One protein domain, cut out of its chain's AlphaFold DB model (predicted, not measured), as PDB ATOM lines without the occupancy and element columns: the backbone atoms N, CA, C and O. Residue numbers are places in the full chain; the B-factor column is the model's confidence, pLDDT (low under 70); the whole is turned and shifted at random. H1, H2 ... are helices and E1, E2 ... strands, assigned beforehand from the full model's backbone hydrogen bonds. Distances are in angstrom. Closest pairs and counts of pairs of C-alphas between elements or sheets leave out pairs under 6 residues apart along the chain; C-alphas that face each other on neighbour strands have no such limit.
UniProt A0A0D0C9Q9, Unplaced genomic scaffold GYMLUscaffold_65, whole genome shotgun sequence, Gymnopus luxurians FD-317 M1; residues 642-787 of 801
ATOM      1  N   ALA A 642     -50.341  39.908 -41.834       91.38
ATOM      2  CA  ALA A 642     -51.391  38.911 -41.588       91.38
ATOM      3  C   ALA A 642     -51.193  37.592 -42.370       91.38
ATOM      4  O   ALA A 642     -51.411  36.499 -41.848       91.38
ATOM      5  N   VAL A 643     -50.727  37.661 -43.624       89.81
ATOM      6  CA  VAL A 643     -50.412  36.461 -44.422       89.81
ATOM      7  C   VAL A 643     -49.121  35.811 -43.964       89.81
ATOM      8  O   VAL A 643     -49.049  34.584 -43.905       89.81
ATOM      9  N   ARG A 644     -48.094  36.602 -43.635       90.25
ATOM     10  CA  ARG A 644     -46.846  36.071 -43.068       90.25
ATOM     11  C   ARG A 644     -47.108  35.364 -41.745       90.25
ATOM     12  O   ARG A 644     -46.652  34.237 -41.573       90.25
ATOM     13  N   GLU A 645     -47.892  35.984 -40.873       93.56
ATOM     14  CA  GLU A 645     -48.368  35.417 -39.619       93.56
ATOM     15  C   GLU A 645     -49.147  34.124 -39.881       93.56
ATOM     16  O   GLU A 645     -48.805  33.080 -39.338       93.56
ATOM     17  N   GLY A 646     -50.109  34.137 -40.807       93.44
ATOM     18  CA  GLY A 646     -50.875  32.951 -41.192       93.44
ATOM     19  C   GLY A 646     -50.025  31.797 -41.734       93.44
ATOM     20  O   GLY A 646     -50.286  30.635 -41.419       93.44
ATOM     21  N   LEU A 647     -48.983  32.086 -42.524       91.69
ATOM     22  CA  LEU A 647     -48.039  31.076 -43.014       91.69
ATOM     23  C   LEU A 647     -47.152  30.520 -41.895       91.69
ATOM     24  O   LEU A 647     -46.947  29.307 -41.854       91.69
ATOM     25  N   GLN A 648     -46.645  31.372 -40.998       93.50
ATOM     26  CA  GLN A 648     -45.878  30.942 -39.822       93.50
ATOM     27  C   GLN A 648     -46.751  30.075 -38.904       93.50
ATOM     28  O   GLN A 648     -46.355  28.968 -38.540       93.50
ATOM     29  N   ALA A 649     -47.977  30.519 -38.633       94.31
ATOM     30  CA  ALA A 649     -48.975  29.795 -37.862       94.31
ATOM     31  C   ALA A 649     -49.267  28.414 -38.475       94.31
ATOM     32  O   ALA A 649     -49.151  27.386 -37.805       94.31
ATOM     33  N   ARG A 650     -49.568  28.353 -39.778       93.56
ATOM     34  CA  ARG A 650     -49.802  27.082 -40.483       93.56
ATOM     35  C   ARG A 650     -48.566  26.177 -40.463       93.56
ATOM     36  O   ARG A 650     -48.714  24.965 -40.349       93.56
ATOM     37  N   ALA A 651     -47.355  26.729 -40.563       92.44
ATOM     38  CA  ALA A 651     -46.123  25.947 -40.481       92.44
ATOM     39  C   ALA A 651     -45.945  25.297 -39.098       92.44
ATOM     40  O   ALA A 651     -45.626  24.109 -39.031       92.44
ATOM     41  N   ILE A 652     -46.214  26.037 -38.016       94.00
ATOM     42  CA  ILE A 652     -46.176  25.531 -36.634       94.00
ATOM     43  C   ILE A 652     -47.214  24.416 -36.439       94.00
ATOM     44  O   ILE A 652     -46.866  23.332 -35.968       94.00
ATOM     45  N   VAL A 653     -48.459  24.636 -36.877       94.88
ATOM     46  CA  VAL A 653     -49.536  23.627 -36.829       94.88
ATOM     47  C   VAL A 653     -49.152  22.365 -37.591       94.88
ATOM     48  O   VAL A 653     -49.184  21.277 -37.022       94.88
ATOM     49  N   ASN A 654     -48.721  22.500 -38.848       93.06
ATOM     50  CA  ASN A 654     -48.316  21.361 -39.671       93.06
ATOM     51  C   ASN A 654     -47.183  20.569 -39.006       93.06
ATOM     52  O   ASN A 654     -47.156  19.342 -39.085       93.06
ATOM     53  N   LYS A 655     -46.235  21.252 -38.351       93.81
ATOM     54  CA  LYS A 655     -45.128  20.603 -37.642       93.81
ATOM     55  C   LYS A 655     -45.629  19.809 -36.426       93.81
ATOM     56  O   LYS A 655     -45.210  18.663 -36.251       93.81
ATOM     57  N   MET A 656     -46.569  20.357 -35.651       95.50
ATOM     58  CA  MET A 656     -47.227  19.641 -34.546       95.50
ATOM     59  C   MET A 656     -48.037  18.435 -35.040       95.50
ATOM     60  O   MET A 656     -47.920  17.344 -34.482       95.50
ATOM     61  N   GLU A 657     -48.822  18.590 -36.107       94.69
ATOM     62  CA  GLU A 657     -49.616  17.503 -36.693       94.69
ATOM     63  C   GLU A 657     -48.737  16.358 -37.204       94.69
ATOM     64  O   GLU A 657     -49.031  15.191 -36.941       94.69
ATOM     65  N   ARG A 658     -47.604  16.668 -37.846       92.88
ATOM     66  CA  ARG A 658     -46.624  15.655 -38.263       92.88
ATOM     67  C   ARG A 658     -45.986  14.949 -37.076       92.88
ATOM     68  O   ARG A 658     -45.861  13.727 -37.102       92.88
ATOM     69  N   ALA A 659     -45.642  15.679 -36.016       94.25
ATOM     70  CA  ALA A 659     -45.145  15.062 -34.790       94.25
ATOM     71  C   ALA A 659     -46.186  14.102 -34.174       94.25
ATOM     72  O   ALA A 659     -45.836  13.006 -33.740       94.25
ATOM     73  N   MET A 660     -47.476  14.458 -34.210       95.69
ATOM     74  CA  MET A 660     -48.566  13.579 -33.765       95.69
ATOM     75  C   MET A 660     -48.809  12.380 -34.690       95.69
ATOM     76  O   MET A 660     -49.278  11.343 -34.211       95.69
ATOM     77  N   ALA A 661     -48.538  12.511 -35.991       94.19
ATOM     78  CA  ALA A 661     -48.700  11.452 -36.987       94.19
ATOM     79  C   ALA A 661     -47.517  10.472 -37.018       94.19
ATOM     80  O   ALA A 661     -47.693   9.325 -37.428       94.19
ATOM     81  N   TYR A 662     -46.334  10.884 -36.554       93.56
ATOM     82  CA  TYR A 662     -45.165  10.013 -36.490       93.56
ATOM     83  C   TYR A 662     -45.438   8.793 -35.603       93.56
ATOM     84  O   TYR A 662     -45.869   8.893 -34.448       93.56
ATOM     85  N   ARG A 663     -45.211   7.606 -36.168       92.19
ATOM     86  CA  ARG A 663     -45.325   6.316 -35.485       92.19
ATOM     87  C   ARG A 663     -44.003   5.588 -35.660       92.19
ATOM     88  O   ARG A 663     -43.703   5.107 -36.748       92.19
ATOM     89  N   HIS A 664     -43.217   5.520 -34.591       92.56
ATOM     90  CA  HIS A 664     -41.961   4.778 -34.567       92.56
ATOM     91  C   HIS A 664     -42.113   3.521 -33.700       92.56
ATOM     92  O   HIS A 664     -42.707   3.608 -32.626       92.56
ATOM     93  N   PRO A 665     -41.568   2.359 -34.101       93.44
ATOM     94  CA  PRO A 665     -41.729   1.118 -33.338       93.44
ATOM     95  C   PRO A 665     -41.067   1.162 -31.952       93.44
ATOM     96  O   PRO A 665     -41.545   0.523 -31.021       93.44
ATOM     97  N   THR A 666     -39.971   1.910 -31.804       94.38
ATOM     98  CA  THR A 666     -39.164   1.938 -30.565       94.38
ATOM     99  C   THR A 666     -39.141   3.289 -29.861       94.38
ATOM    100  O   THR A 666     -38.428   3.452 -28.870       94.38
ATOM    101  N   LYS A 667     -39.889   4.282 -30.357       95.50
ATOM    102  CA  LYS A 667     -39.917   5.626 -29.767       95.50
ATOM    103  C   LYS A 667     -41.348   6.067 -29.511       95.50
ATOM    104  O   LYS A 667     -42.243   5.788 -30.304       95.50
ATOM    105  N   ARG A 668     -41.542   6.748 -28.388       95.00
ATOM    106  CA  ARG A 668     -42.826   7.239 -27.888       95.00
ATOM    107  C   ARG A 668     -42.842   8.757 -27.964       95.00
ATOM    108  O   ARG A 668     -41.819   9.393 -27.701       95.00
ATOM    109  N   LEU A 669     -43.985   9.332 -28.323       96.62
ATOM    110  CA  LEU A 669     -44.137  10.786 -28.339       96.62
ATOM    111  C   LEU A 669     -44.193  11.280 -26.895       96.62
ATOM    112  O   LEU A 669     -45.000  10.786 -26.107       96.62
ATOM    113  N   SER A 670     -43.361  12.260 -26.562       95.44
ATOM    114  CA  SER A 670     -43.372  12.909 -25.259       95.44
ATOM    115  C   SER A 670     -43.444  14.423 -25.402       95.44
ATOM    116  O   SER A 670     -42.744  15.012 -26.228       95.44
ATOM    117  N   VAL A 671     -44.288  15.047 -24.580       96.38
ATOM    118  CA  VAL A 671     -44.444  16.501 -24.518       96.38
ATOM    119  C   VAL A 671     -44.218  16.950 -23.085       96.38
ATOM    120  O   VAL A 671     -44.891  16.487 -22.160       96.38
ATOM    121  N   LYS A 672     -43.247  17.844 -22.905       95.25
ATOM    122  CA  LYS A 672     -42.822  18.355 -21.603       95.25
ATOM    123  C   LYS A 672     -43.136  19.843 -21.490       95.25
ATOM    124  O   LYS A 672     -42.812  20.601 -22.396       95.25
ATOM    125  N   LEU A 673     -43.705  20.269 -20.366       94.69
ATOM    126  CA  LEU A 673     -43.918  21.683 -20.054       94.69
ATOM    127  C   LEU A 673     -42.600  22.331 -19.585       94.69
ATOM    128  O   LEU A 673     -41.902  21.768 -18.731       94.69
ATOM    129  N   ALA A 674     -42.229  23.497 -20.124       89.88
ATOM    130  CA  ALA A 674     -41.013  24.193 -19.703       89.88
ATOM    131  C   ALA A 674     -41.203  24.895 -18.340       89.88
ATOM    132  O   ALA A 674     -42.289  25.326 -17.964       89.88
ATOM    133  N   HIS A 675     -40.117  24.986 -17.571       69.81
ATOM    134  CA  HIS A 675     -40.122  24.975 -16.100       69.81
ATOM    135  C   HIS A 675     -40.840  26.138 -15.375       69.81
ATOM    136  O   HIS A 675     -41.130  25.998 -14.190       69.81
ATOM    137  N   LYS A 676     -41.149  27.267 -16.036       67.38
ATOM    138  CA  LYS A 676     -41.550  28.531 -15.369       67.38
ATOM    139  C   LYS A 676     -42.927  28.545 -14.673       67.38
ATOM    140  O   LYS A 676     -43.236  29.533 -14.022       67.38
ATOM    141  N   GLY A 677     -43.713  27.472 -14.748       62.84
ATOM    142  CA  GLY A 677     -44.948  27.282 -13.960       62.84
ATOM    143  C   GLY A 677     -45.162  25.833 -13.512       62.84
ATOM    144  O   GLY A 677     -46.248  25.447 -13.098       62.84
ATOM    145  N   ALA A 678     -44.126  25.009 -13.645       67.00
ATOM    146  CA  ALA A 678     -44.230  23.558 -13.592       67.00
ATOM    147  C   ALA A 678     -44.204  23.002 -12.148       67.00
ATOM    148  O   ALA A 678     -44.459  21.826 -11.927       67.00
ATOM    149  N   GLU A 679     -43.882  23.833 -11.153       78.38
ATOM    150  CA  GLU A 679     -43.851  23.429  -9.736       78.38
ATOM    151  C   GLU A 679     -45.246  23.421  -9.083       78.38
ATOM    152  O   GLU A 679     -45.453  22.774  -8.056       78.38
ATOM    153  N   GLU A 680     -46.226  24.106  -9.681       77.62
ATOM    154  CA  GLU A 680     -47.590  24.208  -9.140       77.62
ATOM    155  C   GLU A 680     -48.533  23.116  -9.670       77.62
ATOM    156  O   GLU A 680     -49.578  22.836  -9.076       77.62
ATOM    157  N   VAL A 681     -48.162  22.458 -10.769       82.62
ATOM    158  CA  VAL A 681     -49.020  21.525 -11.503       82.62
ATOM    159  C   VAL A 681     -48.743  20.092 -11.051       82.62
ATOM    160  O   VAL A 681     -47.867  19.416 -11.573       82.62
ATOM    161  N   LYS A 682     -49.500  19.607 -10.060       83.31
ATOM    162  CA  LYS A 682     -49.280  18.266  -9.475       83.31
ATOM    163  C   LYS A 682     -50.049  17.134 -10.162       83.31
ATOM    164  O   LYS A 682     -49.726  15.968  -9.948       83.31
ATOM    165  N   ASN A 683     -51.067  17.447 -10.969       91.12
ATOM    166  CA  ASN A 683     -51.943  16.440 -11.575       91.12
ATOM    167  C   ASN A 683     -51.830  16.421 -13.105       91.12
ATOM    168  O   ASN A 683     -51.826  17.465 -13.752       91.12
ATOM    169  N   ILE A 684     -51.865  15.222 -13.698       90.81
ATOM    170  CA  ILE A 684     -51.813  15.011 -15.160       90.81
ATOM    171  C   ILE A 684     -52.850  15.852 -15.938       90.81
ATOM    172  O   ILE A 684     -52.471  16.434 -16.954       90.81
ATOM    173  N   PRO A 685     -54.127  15.977 -15.511       94.12
ATOM    174  CA  PRO A 685     -55.098  16.810 -16.224       94.12
ATOM    175  C   PRO A 685     -54.707  18.291 -16.277       94.12
ATOM    176  O   PRO A 685     -54.967  18.958 -17.279       94.12
ATOM    177  N   ASP A 686     -54.056  18.794 -15.228       92.81
ATOM    178  CA  ASP A 686     -53.590  20.176 -15.171       92.81
ATOM    179  C   ASP A 686     -52.379  20.367 -16.104       92.81
ATOM    180  O   ASP A 686     -52.317  21.365 -16.820       92.81
ATOM    181  N   VAL A 687     -51.487  19.366 -16.207       92.69
ATOM    182  CA  VAL A 687     -50.382  19.351 -17.189       92.69
ATOM    183  C   VAL A 687     -50.923  19.342 -18.618       92.69
ATOM    184  O   VAL A 687     -50.460  20.115 -19.454       92.69
ATOM    185  N   MET A 688     -51.926  18.509 -18.914       95.31
ATOM    186  CA  MET A 688     -52.552  18.464 -20.240       95.31
ATOM    187  C   MET A 688     -53.192  19.809 -20.604       95.31
ATOM    188  O   MET A 688     -52.951  20.317 -21.697       95.31
ATOM    189  N   ARG A 689     -53.928  20.427 -19.669       94.81
ATOM    190  CA  ARG A 689     -54.527  21.757 -19.864       94.81
ATOM    191  C   ARG A 689     -53.462  22.833 -20.087       94.81
ATOM    192  O   ARG A 689     -53.657  23.705 -20.935       94.81
ATOM    193  N   ALA A 690     -52.354  22.764 -19.343       93.38
ATOM    194  CA  ALA A 690     -51.229  23.682 -19.476       93.38
ATOM    195  C   ALA A 690     -50.522  23.529 -20.831       93.38
ATOM    196  O   ALA A 690     -50.244  24.536 -21.475       93.38
ATOM    197  N   ILE A 691     -50.301  22.298 -21.307       95.25
ATOM    198  CA  ILE A 691     -49.759  22.026 -22.652       95.25
ATOM    199  C   ILE A 691     -50.708  22.546 -23.739       95.25
ATOM    200  O   ILE A 691     -50.253  23.113 -24.735       95.25
ATOM    201  N   GLY A 692     -52.018  22.400 -23.530       94.25
ATOM    202  CA  GLY A 692     -53.044  22.927 -24.423       94.25
ATOM    203  C   GLY A 692     -53.025  24.454 -24.557       94.25
ATOM    204  O   GLY A 692     -53.522  24.981 -25.546       94.25
ATOM    205  N   ASP A 693     -52.505  25.206 -23.582       94.31
ATOM    206  CA  ASP A 693     -52.447  26.673 -23.636       94.31
ATOM    207  C   ASP A 693     -51.246  27.147 -24.460       94.31
ATOM    208  O   ASP A 693     -50.095  26.939 -24.078       94.31
ATOM    209  N   ILE A 694     -51.529  27.835 -25.571       95.19
ATOM    210  CA  ILE A 694     -50.538  28.337 -26.529       95.19
ATOM    211  C   ILE A 694     -49.440  29.190 -25.879       95.19
ATOM    212  O   ILE A 694     -48.320  29.185 -26.372       95.19
ATOM    213  N   ARG A 695     -49.713  29.861 -24.751       93.88
ATOM    214  CA  ARG A 695     -48.743  30.734 -24.061       93.88
ATOM    215  C   ARG A 695     -47.665  29.967 -23.308       93.88
ATOM    216  O   ARG A 695     -46.616  30.521 -22.984       93.88
ATOM    217  N   ASN A 696     -47.932  28.706 -22.986       94.00
ATOM    218  CA  ASN A 696     -46.994  27.909 -22.224       94.00
ATOM    219  C   ASN A 696     -45.947  27.283 -23.149       94.00
ATOM    220  O   ASN A 696     -46.320  26.635 -24.134       94.00
ATOM    221  N   PRO A 697     -44.651  27.425 -22.823       94.06
ATOM    222  CA  PRO A 697     -43.589  26.757 -23.550       94.06
ATOM    223  C   PRO A 697     -43.602  25.250 -23.343       94.06
ATOM    224  O   PRO A 697     -43.690  24.764 -22.212       94.06
ATOM    225  N   ILE A 698     -43.493  24.519 -24.449       95.62
ATOM    226  CA  ILE A 698     -43.478  23.060 -24.480       95.62
ATOM    227  C   ILE A 698     -42.272  22.550 -25.267       95.62
ATOM    228  O   ILE A 698     -41.859  23.155 -26.251       95.62
ATOM    229  N   THR A 699     -41.744  21.401 -24.862       96.00
ATOM    230  CA  THR A 699     -40.709  20.666 -25.592       96.00
ATOM    231  C   THR A 699     -41.315  19.374 -26.133       96.00
ATOM    232  O   THR A 699     -41.813  18.550 -25.358       96.00
ATOM    233  N   ILE A 700     -41.287  19.195 -27.453       96.31
ATOM    234  CA  ILE A 700     -41.777  18.008 -28.164       96.31
ATOM    235  C   ILE A 700     -40.575  17.139 -28.536       96.31
ATOM    236  O   ILE A 700     -39.644  17.611 -29.191       96.31
ATOM    237  N   ARG A 701     -40.597  15.863 -28.136       96.31
ATOM    238  CA  ARG A 701     -39.504  14.913 -28.391       96.31
ATOM    239  C   ARG A 701     -39.994  13.483 -28.565       96.31
ATOM    240  O   ARG A 701     -41.073  13.122 -28.090       96.31
ATOM    241  N   PHE A 702     -39.163  12.643 -29.174       95.69
ATOM    242  CA  PHE A 702     -39.401  11.205 -29.268       95.69
ATOM    243  C   PHE A 702     -38.441  10.451 -28.349       95.69
ATOM    244  O   PHE A 702     -37.233  10.430 -28.561       95.69
ATOM    245  N   VAL A 703     -38.985   9.831 -27.300       94.50
ATOM    246  CA  VAL A 703     -38.197   9.143 -26.266       94.50
ATOM    247  C   VAL A 703     -38.158   7.652 -26.565       94.50
ATOM    248  O   VAL A 703     -39.191   7.050 -26.864       94.50
ATOM    249  N   SER A 704     -36.983   7.029 -26.458       94.44
ATOM    250  CA  SER A 704     -36.862   5.584 -26.648       94.44
ATOM    251  C   SER A 704     -37.679   4.799 -25.608       94.44
ATOM    252  O   SER A 704     -37.835   5.188 -24.442       94.44
ATOM    253  N   THR A 705     -38.212   3.644 -26.011       92.56
ATOM    254  CA  THR A 705     -38.922   2.727 -25.101       92.56
ATOM    255  C   THR A 705     -38.033   2.233 -23.954       92.56
ATOM    256  O   THR A 705     -38.530   1.833 -22.905       92.56
ATOM    257  N   GLU A 706     -36.712   2.261 -24.131       90.94
ATOM    258  CA  GLU A 706     -35.739   1.879 -23.104       90.94
ATOM    259  C   GLU A 706     -35.523   2.992 -22.075       90.94
ATOM    260  O   GLU A 706     -35.561   2.727 -20.874       90.94
ATOM    261  N   GLU A 707     -35.398   4.248 -22.509       88.06
ATOM    262  CA  GLU A 707     -35.312   5.396 -21.597       88.06
ATOM    263  C   GLU A 707     -36.566   5.556 -20.740       88.06
ATOM    264  O   GLU A 707     -36.481   5.904 -19.560       88.06
ATOM    265  N   THR A 708     -37.738   5.292 -21.325       86.31
ATOM    266  CA  THR A 708     -39.002   5.293 -20.578       86.31
ATOM    267  C   THR A 708     -39.037   4.178 -19.532       86.31
ATOM    268  O   THR A 708     -39.555   4.409 -18.440       86.31
ATOM    269  N   ARG A 709     -38.411   3.019 -19.803       86.56
ATOM    270  CA  ARG A 709     -38.270   1.927 -18.827       86.56
ATOM    271  C   ARG A 709     -37.294   2.242 -17.696       86.56
ATOM    272  O   ARG A 709     -37.552   1.889 -16.551       86.56
ATOM    273  N   GLN A 710     -36.179   2.903 -17.995       83.69
ATOM    274  CA  GLN A 710     -35.159   3.232 -16.992       83.69
ATOM    275  C   GLN A 710     -35.610   4.336 -16.025       83.69
ATOM    276  O   GLN A 710     -35.198   4.351 -14.869       83.69
ATOM    277  N   LYS A 711     -36.496   5.241 -16.462       76.06
ATOM    278  CA  LYS A 711     -37.020   6.354 -15.647       76.06
ATOM    279  C   LYS A 711     -38.235   5.978 -14.770       76.06
ATOM    280  O   LYS A 711     -38.888   6.866 -14.232       76.06
ATOM    281  N   HIS A 712     -38.543   4.688 -14.597       54.81
ATOM    282  CA  HIS A 712     -39.787   4.171 -13.997       54.81
ATOM    283  C   HIS A 712     -40.039   4.416 -12.492       54.81
ATOM    284  O   HIS A 712     -40.921   3.769 -11.932       54.81
ATOM    285  N   SER A 713     -39.369   5.349 -11.809       58.06
ATOM    286  CA  SER A 713     -39.751   5.650 -10.419       58.06
ATOM    287  C   SER A 713     -40.954   6.590 -10.291       58.06
ATOM    288  O   SER A 713     -41.638   6.498  -9.279       58.06
ATOM    289  N   SER A 714     -41.266   7.432 -11.285       63.22
ATOM    290  CA  SER A 714     -42.530   8.183 -11.454       63.22
ATOM    291  C   SER A 714     -42.454   9.002 -12.752       63.22
ATOM    292  O   SER A 714     -41.366   9.496 -13.065       63.22
ATOM    293  N   PRO A 715     -43.547   9.178 -13.526       62.06
ATOM    294  CA  PRO A 715     -43.563  10.196 -14.574       62.06
ATOM    295  C   PRO A 715     -43.153  11.530 -13.943       62.06
ATOM    296  O   PRO A 715     -43.630  11.877 -12.862       62.06
ATOM    297  N   ARG A 716     -42.218  12.247 -14.579       69.19
ATOM    298  CA  ARG A 716     -41.877  13.601 -14.129       69.19
ATOM    299  C   ARG A 716     -43.175  14.399 -14.106       69.19
ATOM    300  O   ARG A 716     -43.932  14.310 -15.068       69.19
ATOM    301  N   GLU A 717     -43.389  15.181 -13.053       81.38
ATOM    302  CA  GLU A 717     -44.657  15.884 -12.778       81.38
ATOM    303  C   GLU A 717     -45.137  16.790 -13.935       81.38
ATOM    304  O   GLU A 717     -46.281  17.212 -13.944       81.38
ATOM    305  N   ASN A 718     -44.308  17.009 -14.966       91.50
ATOM    306  CA  ASN A 718     -44.511  17.958 -16.059       91.50
ATOM    307  C   ASN A 718     -44.401  17.356 -17.473       91.50
ATOM    308  O   ASN A 718     -44.137  18.085 -18.431       91.50
ATOM    309  N   GLU A 719     -44.520  16.035 -17.624       93.81
ATOM    310  CA  GLU A 719     -44.336  15.346 -18.908       93.81
ATOM    311  C   GLU A 719     -45.462  14.330 -19.166       93.81
ATOM    312  O   GLU A 719     -45.757  13.492 -18.315       93.81
ATOM    313  N   VAL A 720     -46.079  14.390 -20.352       94.81
ATOM    314  CA  VAL A 720     -47.145  13.466 -20.790       94.81
ATOM    315  C   VAL A 720     -46.715  12.704 -22.037       94.81
ATOM    316  O   VAL A 720     -45.986  13.241 -22.875       94.81
ATOM    317  N   TRP A 721     -47.154  11.449 -22.170       94.50
ATOM    318  CA  TRP A 721     -46.696  10.531 -23.225       94.50
ATOM    319  C   TRP A 721     -47.846  10.040 -24.121       94.50
ATOM    320  O   TRP A 721     -49.008   9.998 -23.710       94.50
ATOM    321  N   ASP A 722     -47.509   9.641 -25.349       94.56
ATOM    322  CA  ASP A 722     -48.374   9.004 -26.353       94.56
ATOM    323  C   ASP A 722     -49.788   9.591 -26.454       94.56
ATOM    324  O   ASP A 722     -49.953  10.719 -26.896       94.56
ATOM    325  N   ALA A 723     -50.828   8.838 -26.073       95.56
ATOM    326  CA  ALA A 723     -52.221   9.238 -26.236       95.56
ATOM    327  C   ALA A 723     -52.550  10.527 -25.467       95.56
ATOM    328  O   ALA A 723     -53.315  11.348 -25.966       95.56
ATOM    329  N   GLN A 724     -51.940  10.733 -24.293       95.62
ATOM    330  CA  GLN A 724     -52.099  11.965 -23.516       95.62
ATOM    331  C   GLN A 724     -51.374  13.134 -24.188       95.62
ATOM    332  O   GLN A 724     -51.941  14.218 -24.293       95.62
ATOM    333  N   ALA A 725     -50.164  12.901 -24.706       95.88
ATOM    334  CA  ALA A 725     -49.422  13.890 -25.484       95.88
ATOM    335  C   ALA A 725     -50.171  14.297 -26.762       95.88
ATOM    336  O   ALA A 725     -50.313  15.483 -27.040       95.88
ATOM    337  N   ILE A 726     -50.709  13.326 -27.504       96.62
ATOM    338  CA  ILE A 726     -51.519  13.558 -28.705       96.62
ATOM    339  C   ILE A 726     -52.781  14.345 -28.344       96.62
ATOM    340  O   ILE A 726     -53.113  15.296 -29.041       96.62
ATOM    341  N   ALA A 727     -53.488  13.978 -27.271       96.56
ATOM    342  CA  ALA A 727     -54.687  14.699 -26.844       96.56
ATOM    343  C   ALA A 727     -54.376  16.156 -26.458       96.56
ATOM    344  O   ALA A 727     -55.068  17.063 -26.914       96.56
ATOM    345  N   ALA A 728     -53.306  16.389 -25.693       96.25
ATOM    346  CA  ALA A 728     -52.894  17.731 -25.288       96.25
ATOM    347  C   ALA A 728     -52.408  18.585 -26.478       96.25
ATOM    348  O   ALA A 728     -52.754  19.761 -26.577       96.25
ATOM    349  N   LEU A 729     -51.659  17.999 -27.422       96.81
ATOM    350  CA  LEU A 729     -51.251  18.686 -28.653       96.81
ATOM    351  C   LEU A 729     -52.437  18.983 -29.574       96.81
ATOM    352  O   LEU A 729     -52.460  20.047 -30.182       96.81
ATOM    353  N   LYS A 730     -53.436  18.096 -29.661       96.31
ATOM    354  CA  LYS A 730     -54.676  18.371 -30.405       96.31
ATOM    355  C   LYS A 730     -55.413  19.577 -29.833       96.31
ATOM    356  O   LYS A 730     -55.764  20.474 -30.591       96.31
ATOM    357  N   GLU A 731     -55.581  19.636 -28.511       96.12
ATOM    358  CA  GLU A 731     -56.191  20.789 -27.837       96.12
ATOM    359  C   GLU A 731     -55.396  22.079 -28.102       96.12
ATOM    360  O   GLU A 731     -55.978  23.118 -28.420       96.12
ATOM    361  N   ARG A 732     -54.058  22.006 -28.052       96.56
ATOM    362  CA  ARG A 732     -53.181  23.136 -28.392       96.56
ATOM    363  C   ARG A 732     -53.368  23.594 -29.837       96.56
ATOM    364  O   ARG A 732     -53.525  24.787 -30.073       96.56
ATOM    365  N   VAL A 733     -53.390  22.663 -30.793       96.25
ATOM    366  CA  VAL A 733     -53.626  22.943 -32.217       96.25
ATOM    367  C   VAL A 733     -54.992  23.603 -32.419       96.25
ATOM    368  O   VAL A 733     -55.080  24.598 -33.133       96.25
ATOM    369  N   GLU A 734     -56.051  23.118 -31.768       95.31
ATOM    370  CA  GLU A 734     -57.384  23.729 -31.846       95.31
ATOM    371  C   GLU A 734     -57.401  25.169 -31.320       95.31
ATOM    372  O   GLU A 734     -57.950  26.054 -31.980       95.31
ATOM    373  N   ARG A 735     -56.759  25.438 -30.173       95.31
ATOM    374  CA  ARG A 735     -56.628  26.807 -29.642       95.31
ATOM    375  C   ARG A 735     -55.790  27.697 -30.549       95.31
ATOM    376  O   ARG A 735     -56.119  28.865 -30.738       95.31
ATOM    377  N   PHE A 736     -54.745  27.145 -31.146       94.62
ATOM    378  CA  PHE A 736     -53.902  27.863 -32.088       94.62
ATOM    379  C   PHE A 736     -54.678  28.249 -33.359       94.62
ATOM    380  O   PHE A 736     -54.615  29.396 -33.803       94.62
ATOM    381  N   TYR A 737     -55.504  27.338 -33.887       94.12
ATOM    382  CA  TYR A 737     -56.466  27.651 -34.945       94.12
ATOM    383  C   TYR A 737     -57.492  28.694 -34.513       94.12
ATOM    384  O   TYR A 737     -57.893  29.492 -35.348       94.12
ATOM    385  N   ALA A 738     -57.934  28.695 -33.253       94.44
ATOM    386  CA  ALA A 738     -58.888  29.684 -32.757       94.44
ATOM    387  C   ALA A 738     -58.311  31.106 -32.791       94.44
ATOM    388  O   ALA A 738     -59.015  32.034 -33.180       94.44
ATOM    389  N   VAL A 739     -57.036  31.261 -32.422       95.75
ATOM    390  CA  VAL A 739     -56.348  32.561 -32.395       95.75
ATOM    391  C   VAL A 739     -55.981  33.038 -33.797       95.75
ATOM    392  O   VAL A 739     -56.250  34.184 -34.136       95.75
ATOM    393  N   HIS A 740     -55.435  32.160 -34.641       95.62
ATOM    394  CA  HIS A 740     -54.940  32.531 -35.973       95.62
ATOM    395  C   HIS A 740     -55.894  32.128 -37.109       95.62
ATOM    396  O   HIS A 740     -55.461  31.943 -38.247       95.62
ATOM    397  N   ARG A 741     -57.193  31.957 -36.824       93.69
ATOM    398  CA  ARG A 741     -58.190  31.425 -37.773       93.69
ATOM    399  C   ARG A 741     -58.196  32.171 -39.102       93.69
ATOM    400  O   ARG A 741     -58.069  31.555 -40.161       93.69
ATOM    401  N   GLU A 742     -58.371  33.484 -39.026       91.56
ATOM    402  CA  GLU A 742     -58.512  34.362 -40.187       91.56
ATOM    403  C   GLU A 742     -57.194  34.449 -40.958       91.56
ATOM    404  O   GLU A 742     -57.187  34.272 -42.172       91.56
ATOM    405  N   ASN A 743     -56.067  34.564 -40.251       93.56
ATOM    406  CA  ASN A 743     -54.732  34.615 -40.849       93.56
ATOM    407  C   ASN A 743     -54.368  33.308 -41.571       93.56
ATOM    408  O   ASN A 743     -53.863  33.340 -42.694       93.56
ATOM    409  N   ILE A 744     -54.671  32.141 -40.987       93.94
ATOM    410  CA  ILE A 744     -54.453  30.836 -41.635       93.94
ATOM    411  C   ILE A 744     -55.370  30.674 -42.853       93.94
ATOM    412  O   ILE A 744     -54.920  30.176 -43.892       93.94
ATOM    413  N   ALA A 745     -56.642  31.077 -42.746       91.25
ATOM    414  CA  ALA A 745     -57.574  31.048 -43.870       91.25
ATOM    415  C   ALA A 745     -57.069  31.940 -45.011       91.25
ATOM    416  O   ALA A 745     -56.928  31.465 -46.141       91.25
ATOM    417  N   LEU A 746     -56.693  33.180 -44.695       90.06
ATOM    418  CA  LEU A 746     -56.137  34.138 -45.639       90.06
ATOM    419  C   LEU A 746     -54.884  33.566 -46.305       90.06
ATOM    420  O   LEU A 746     -54.890  33.379 -47.515       90.06
ATOM    421  N   ALA A 747     -53.876  33.138 -45.541       91.56
ATOM    422  CA  ALA A 747     -52.637  32.568 -46.077       91.56
ATOM    423  C   ALA A 747     -52.859  31.324 -46.960       91.56
ATOM    424  O   ALA A 747     -52.176  31.130 -47.971       91.56
ATOM    425  N   THR A 748     -53.837  30.485 -46.609       91.31
ATOM    426  CA  THR A 748     -54.198  29.295 -47.398       91.31
ATOM    427  C   THR A 748     -54.915  29.656 -48.698       91.31
ATOM    428  O   THR A 748     -54.754  28.967 -49.703       91.31
ATOM    429  N   THR A 749     -55.690  30.739 -48.706       89.25
ATOM    430  CA  THR A 749     -56.353  31.255 -49.914       89.25
ATOM    431  C   THR A 749     -55.425  32.115 -50.774       89.25
ATOM    432  O   THR A 749     -55.567  32.133 -51.999       89.25
ATOM    433  N   THR A 750     -54.403  32.742 -50.179       88.25
ATOM    434  CA  THR A 750     -53.334  33.435 -50.904       88.25
ATOM    435  C   THR A 750     -52.596  32.464 -51.814       88.25
ATOM    436  O   THR A 750     -52.344  32.816 -52.960       88.25
ATOM    437  N   ARG A 751     -52.313  31.233 -51.359       88.69
ATOM    438  CA  ARG A 751     -51.708  30.168 -52.177       88.69
ATOM    439  C   ARG A 751     -52.767  29.359 -52.924       88.69
ATOM    440  O   ARG A 751     -53.108  28.242 -52.542       88.69
ATOM    441  N   ALA A 752     -53.317  29.933 -53.989       87.06
ATOM    442  CA  ALA A 752     -54.341  29.253 -54.772       87.06
ATOM    443  C   ALA A 752     -53.766  28.082 -55.585       87.06
ATOM    444  O   ALA A 752     -52.751  28.221 -56.265       87.06
ATOM    445  N   ALA A 753     -54.489  26.959 -55.607       88.25
ATOM    446  CA  ALA A 753     -54.146  25.807 -56.437       88.25
ATOM    447  C   ALA A 753     -53.979  26.201 -57.918       88.25
ATOM    448  O   ALA A 753     -54.810  26.930 -58.478       88.25
ATOM    449  N   GLY A 754     -52.909  25.717 -58.550       88.62
ATOM    450  CA  GLY A 754     -52.551  26.029 -59.938       88.62
ATOM    451  C   GLY A 754     -51.822  27.363 -60.146       88.62
ATOM    452  O   GLY A 754     -51.550  27.711 -61.294       88.62
ATOM    453  N   VAL A 755     -51.510  28.100 -59.074       92.94
ATOM    454  CA  VAL A 755     -50.554  29.216 -59.096       92.94
ATOM    455  C   VAL A 755     -49.262  28.748 -58.430       92.94
ATOM    456  O   VAL A 755     -49.284  28.166 -57.349       92.94
ATOM    457  N   ILE A 756     -48.141  28.971 -59.102       94.12
ATOM    458  CA  ILE A 756     -46.807  28.625 -58.634       94.12
ATOM    459  C   ILE A 756     -46.271  29.795 -57.818       94.12
ATOM    460  O   ILE A 756     -46.248  30.937 -58.281       94.12
ATOM    461  N   TYR A 757     -45.824  29.482 -56.607       91.44
ATOM    462  CA  TYR A 757     -45.189  30.427 -55.700       91.44
ATOM    463  C   TYR A 757     -43.748  29.981 -55.470       91.44
ATOM    464  O   TYR A 757     -43.517  28.779 -55.312       91.44
ATOM    465  N   PRO A 758     -42.784  30.914 -55.411       90.94
ATOM    466  CA  PRO A 758     -41.434  30.568 -55.005       90.94
ATOM    467  C   PRO A 758     -41.465  30.037 -53.562       90.94
ATOM    468  O   PRO A 758     -42.362  30.401 -52.784       90.94
ATOM    469  N   PRO A 759     -40.500  29.191 -53.165       86.94
ATOM    470  CA  PRO A 759     -40.390  28.755 -51.784       86.94
ATOM    471  C   PRO A 759     -40.251  29.992 -50.896       86.94
ATOM    472  O   PRO A 759     -39.279  30.743 -50.983       86.94
ATOM    473  N   VAL A 760     -41.262  30.230 -50.060       82.69
ATOM    474  CA  VAL A 760     -41.225  31.335 -49.106       82.69
ATOM    475  C   VAL A 760     -40.175  30.984 -48.071       82.69
ATOM    476  O   VAL A 760     -40.402  30.139 -47.205       82.69
ATOM    477  N   ARG A 761     -39.026  31.647 -48.161       82.94
ATOM    478  CA  ARG A 761     -38.115  31.713 -47.030       82.94
ATOM    479  C   ARG A 761     -38.815  32.555 -45.976       82.94
ATOM    480  O   ARG A 761     -39.145  33.711 -46.232       82.94
ATOM    481  N   LEU A 762     -39.080  31.976 -44.810       78.56
ATOM    482  CA  LEU A 762     -39.597  32.702 -43.646       78.56
ATOM    483  C   LEU A 762     -38.481  33.567 -43.023       78.56
ATOM    484  O   LEU A 762     -38.308  33.600 -41.812       78.56
ATOM    485  N   GLU A 763     -37.686  34.228 -43.867       77.44
ATOM    486  CA  GLU A 763     -36.664  35.193 -43.484       77.44
ATOM    487  C   GLU A 763     -37.392  36.504 -43.171       77.44
ATOM    488  O   GLU A 763     -37.879  37.207 -44.056       77.44
ATOM    489  N   GLY A 764     -37.562  36.790 -41.887       82.44
ATOM    490  CA  GLY A 764     -38.272  37.964 -41.402       82.44
ATOM    491  C   GLY A 764     -38.451  37.907 -39.889       82.44
ATOM    492  O   GLY A 764     -38.101  36.898 -39.272       82.44
ATOM    493  N   PRO A 765     -38.985  38.975 -39.275       87.31
ATOM    494  CA  PRO A 765     -39.370  38.916 -37.876       87.31
ATOM    495  C   PRO A 765     -40.354  37.758 -37.675       87.31
ATOM    496  O   PRO A 765     -41.279  37.547 -38.467       87.31
ATOM    497  N   GLN A 766     -40.120  36.980 -36.624       88.88
ATOM    498  CA  GLN A 766     -41.078  35.991 -36.164       88.88
ATOM    499  C   GLN A 766     -42.311  36.754 -35.656       88.88
ATOM    500  O   GLN A 766     -42.239  37.431 -34.637       88.88
ATOM    501  N   LEU A 767     -43.404  36.713 -36.424       92.12
ATOM    502  CA  LEU A 767     -44.672  37.380 -36.107       92.12
ATOM    503  C   LEU A 767     -45.530  36.507 -35.191       92.12
ATOM    504  O   LEU A 767     -46.319  37.018 -34.404       92.12
ATOM    505  N   VAL A 768     -45.360  35.187 -35.294       92.38
ATOM    506  CA  VAL A 768     -46.012  34.210 -34.427       92.38
ATOM    507  C   VAL A 768     -45.004  33.695 -33.417       92.38
ATOM    508  O   VAL A 768     -44.080  32.956 -33.773       92.38
ATOM    509  N   GLU A 769     -45.184  34.074 -32.154       89.38
ATOM    510  CA  GLU A 769     -44.413  33.522 -31.043       89.38
ATOM    511  C   GLU A 769     -44.671  32.010 -30.957       89.38
ATOM    512  O   GLU A 769     -45.751  31.561 -30.576       89.38
ATOM    513  N   SER A 770     -43.681  31.210 -31.361       87.75
ATOM    514  CA  SER A 770     -43.719  29.762 -31.179       87.75
ATOM    515  C   SER A 770     -43.125  29.446 -29.817       87.75
ATOM    516  O   SER A 770     -41.933  29.664 -29.590       87.75
ATOM    517  N   HIS A 771     -43.936  28.909 -28.918       91.44
ATOM    518  CA  HIS A 771     -43.457  28.431 -27.626       91.44
ATOM    519  C   HIS A 771     -43.101  26.929 -27.671       91.44
ATOM    520  O   HIS A 771     -42.892  26.302 -26.637       91.44
ATOM    521  N   GLU A 772     -43.029  26.334 -28.865       92.31
ATOM    522  CA  GLU A 772     -42.675  24.935 -29.090       92.31
ATOM    523  C   GLU A 772     -41.183  24.763 -29.409       92.31
ATOM    524  O   GLU A 772     -40.692  25.196 -30.453       92.31
ATOM    525  N   GLU A 773     -40.472  24.044 -28.549       94.88
ATOM    526  CA  GLU A 773     -39.119  23.558 -28.800       94.88
ATOM    527  C   GLU A 773     -39.174  22.102 -29.280       94.88
ATOM    528  O   GLU A 773     -39.918  21.283 -28.741       94.88
ATOM    529  N   TYR A 774     -38.403  21.764 -30.313       93.44
ATOM    530  CA  TYR A 774     -38.390  20.426 -30.909       93.44
ATOM    531  C   TYR A 774     -37.023  19.775 -30.677       93.44
ATOM    532  O   TYR A 774     -36.043  20.174 -31.300       93.44
ATOM    533  N   GLU A 775     -36.962  18.753 -29.822       94.56
ATOM    534  CA  GLU A 775     -35.766  17.922 -29.609       94.56
ATOM    535  C   GLU A 775     -35.888  16.652 -30.473       94.56
ATOM    536  O   GLU A 775     -36.278  15.587 -29.990       94.56
ATOM    537  N   LEU A 776     -35.622  16.784 -31.779       92.38
ATOM    538  CA  LEU A 776     -35.728  15.692 -32.757       92.38
ATOM    539  C   LEU A 776     -34.343  15.199 -33.190       92.38
ATOM    540  O   LEU A 776     -33.418  15.993 -33.366       92.38
ATOM    541  N   SER A 777     -34.194  13.891 -33.414       92.19
ATOM    542  CA  SER A 777     -33.018  13.359 -34.110       92.19
ATOM    543  C   SER A 777     -32.993  13.840 -35.568       92.19
ATOM    544  O   SER A 777     -34.028  14.184 -36.133       92.19
ATOM    545  N   ARG A 778     -31.831  13.807 -36.235       91.56
ATOM    546  CA  ARG A 778     -31.725  14.204 -37.655       91.56
ATOM    547  C   ARG A 778     -32.661  13.403 -38.570       91.56
ATOM    548  O   ARG A 778     -33.207  13.955 -39.518       91.56
ATOM    549  N   GLU A 779     -32.847  12.115 -38.292       89.62
ATOM    550  CA  GLU A 779     -33.762  11.242 -39.041       89.62
ATOM    551  C   GLU A 779     -35.229  11.608 -38.791       89.62
ATOM    552  O   GLU A 779     -36.032  11.633 -39.721       89.62
ATOM    553  N   GLU A 780     -35.581  11.931 -37.544       89.38
ATOM    554  CA  GLU A 780     -36.923  12.387 -37.172       89.38
ATOM    555  C   GLU A 780     -37.227  13.752 -37.772       89.38
ATOM    556  O   GLU A 780     -38.307  13.954 -38.314       89.38
ATOM    557  N   GLU A 781     -36.272  14.676 -37.733       88.94
ATOM    558  CA  GLU A 781     -36.391  15.987 -38.351       88.94
ATOM    559  C   GLU A 781     -36.531  15.860 -39.869       88.94
ATOM    560  O   GLU A 781     -37.403  16.494 -40.458       88.94
ATOM    561  N   GLN A 782     -35.747  14.989 -40.510       87.69
ATOM    562  CA  GLN A 782     -35.923  14.681 -41.927       87.69
ATOM    563  C   GLN A 782     -37.300  14.088 -42.208       87.69
ATOM    564  O   GLN A 782     -37.930  14.507 -43.169       87.69
ATOM    565  N   TRP A 783     -37.802  13.166 -41.387       88.88
ATOM    566  CA  TRP A 783     -39.135  12.590 -41.574       88.88
ATOM    567  C   TRP A 783     -40.236  13.643 -41.398       88.88
ATOM    568  O   TRP A 783     -41.100  13.784 -42.263       88.88
ATOM    569  N   VAL A 784     -40.166  14.430 -40.320       84.81
ATOM    570  CA  VAL A 784     -41.112  15.510 -40.007       84.81
ATOM    571  C   VAL A 784     -41.057  16.598 -41.077       84.81
ATOM    572  O   VAL A 784     -42.095  17.144 -41.428       84.81
ATOM    573  N   ASN A 785     -39.897  16.898 -41.658       82.19
ATOM    574  CA  ASN A 785     -39.780  17.920 -42.699       82.19
ATOM    575  C   ASN A 785     -40.156  17.394 -44.095       82.19
ATOM    576  O   ASN A 785     -40.848  18.104 -44.825       82.19
ATOM    577  N   LYS A 786     -39.734  16.172 -44.452       78.62
ATOM    578  CA  LYS A 786     -39.869  15.577 -45.797       78.62
ATOM    579  C   LYS A 786     -41.270  15.051 -46.076       78.62
ATOM    580  O   LYS A 786     -41.760  15.225 -47.185       78.62
ATOM    581  N   ASN A 787     -41.931  14.464 -45.081       69.19
ATOM    582  CA  ASN A 787     -43.311  14.015 -45.232       69.19
ATOM    583  C   ASN A 787     -44.249  15.190 -44.973       69.19
ATOM    584  O   ASN A 787     -44.968  15.241 -43.972       69.19
TER     585      ASN A 787
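AT A GLANCE: This is residues 642 to 787 of the 801 residues of an uncharacterized protein of Gymnopus luxurians FD-317 M1 (UniProt A0A0D0C9Q9). A small twisted sheet of four strands has one face covered by helices: the two long helices H1 and H4 lie side by side and run opposite ways, with the short H2 beside H4, and the other face is largely bare. H1 reaches past the sheet to H5, which crosses its first part, while H6 packs on the later part of H1 and the short H3 only grazes the sheet; residues 709 to 714, of which 709 and 710 belong to H3, and residues 752 to 759 of the long link from H5 to E4 stick out at opposite ends of the long axis. The printed part has 146 residues, with six named helices and four named strands in the order H1 E1 H2 E2 H3 E3 H4 H5 E4 H6, a mixed class of helices and strands. The sheet runs E3 E1 E2 E4 and is mixed, with E2 and E4 parallel and the other neighbours antiparallel. The whole is compact, with a radius of gyration of the C-alphas of 16.6 A, yet elongated in outline, spanning 55 by 32 by 24 A.

HOW THE PARTS SIT: In the sheet, E1, residues 667 to 673, and E2, residues 698 to 704, are antiparallel inner strands, with N 670 and O 701 at 2.9 A, within hydrogen-bond range. The edge strand E3, residues 719 to 721, is antiparallel to E1, with N 720 and O 671 within hydrogen-bond range at 3.0 A. The edge strand E4, residues 772 to 775, is parallel to E2, with N 773 and O 698 within hydrogen-bond range at 2.8 A. From edge to edge the strands' lines turn by 69 degrees. H4, residues 722 to 739, is on the sheet at a height of 11.6 A, over E3, E1 and E2, and runs along the strands, at 25 degrees to E2 on the local plane. On the same face, H1, residues 642 to 661, has a height of 11.5 A over the sheet, lies over E2 and E4, and runs slantwise to the strands, at 44 degrees to E4 on the local plane. H1 and H4 touch at a shallow tilt of 13 degrees, opposite ways; their closest C-alphas, of Met 660 and Ile 726, are 5.9 A apart. H2, residues 684 to 692, is on this face too, at a height of 7.6 A, and touches H4, where the C-alphas of Gly 692 and Arg 732 come closest, at 4.0 A. H1 is the hub, touching three helices. Its residues 642 to 650 alone touch H5, residues 741 to 750, about perpendicular at 80 degrees, the closest C-alphas being those of Gly 646 and Ile 744, 4.2 A apart. Its residues 655 to 659 alone touch H6, residues 778 to 786, at a steep tilt of 57 degrees, with the C-alphas of Arg 658 and Val 784 closest at 5.8 A. H3, residues 705 to 710, only grazes the sheet with its residues 705 to 708. E2, H3 and E3 form a split strand-helix-strand unit, two strands running the same way with another between them in the sheet, and so do E3, H4, H5 and E4; both crossovers are right-handed. In H1 to H6 every O i to N i+4 pair is within hydrogen-bond range.

IN THESE COORDINATES: H1 begins at C-alpha 642, (-51.391, 38.911, -41.588), and measures 28.0 A; H4 measures 25.6 A. E1 measures 19.2 A and E2 18.8 A, and E1 begins at C-alpha 667, (-39.917, 5.626, -29.767). H6 ends at C-alpha 786, (-39.869, 15.577, -45.797).

THE WHOLE: The two C-alphas farthest apart, those of Ser 713 and Val 755, are 55.1 A apart. The printed part has no cut. The link from H5 to E4, 21 residues, is long. The mean pLDDT of the printed part is 89.8; residues 675 to 678, 712 to 716 and 787 are under 70.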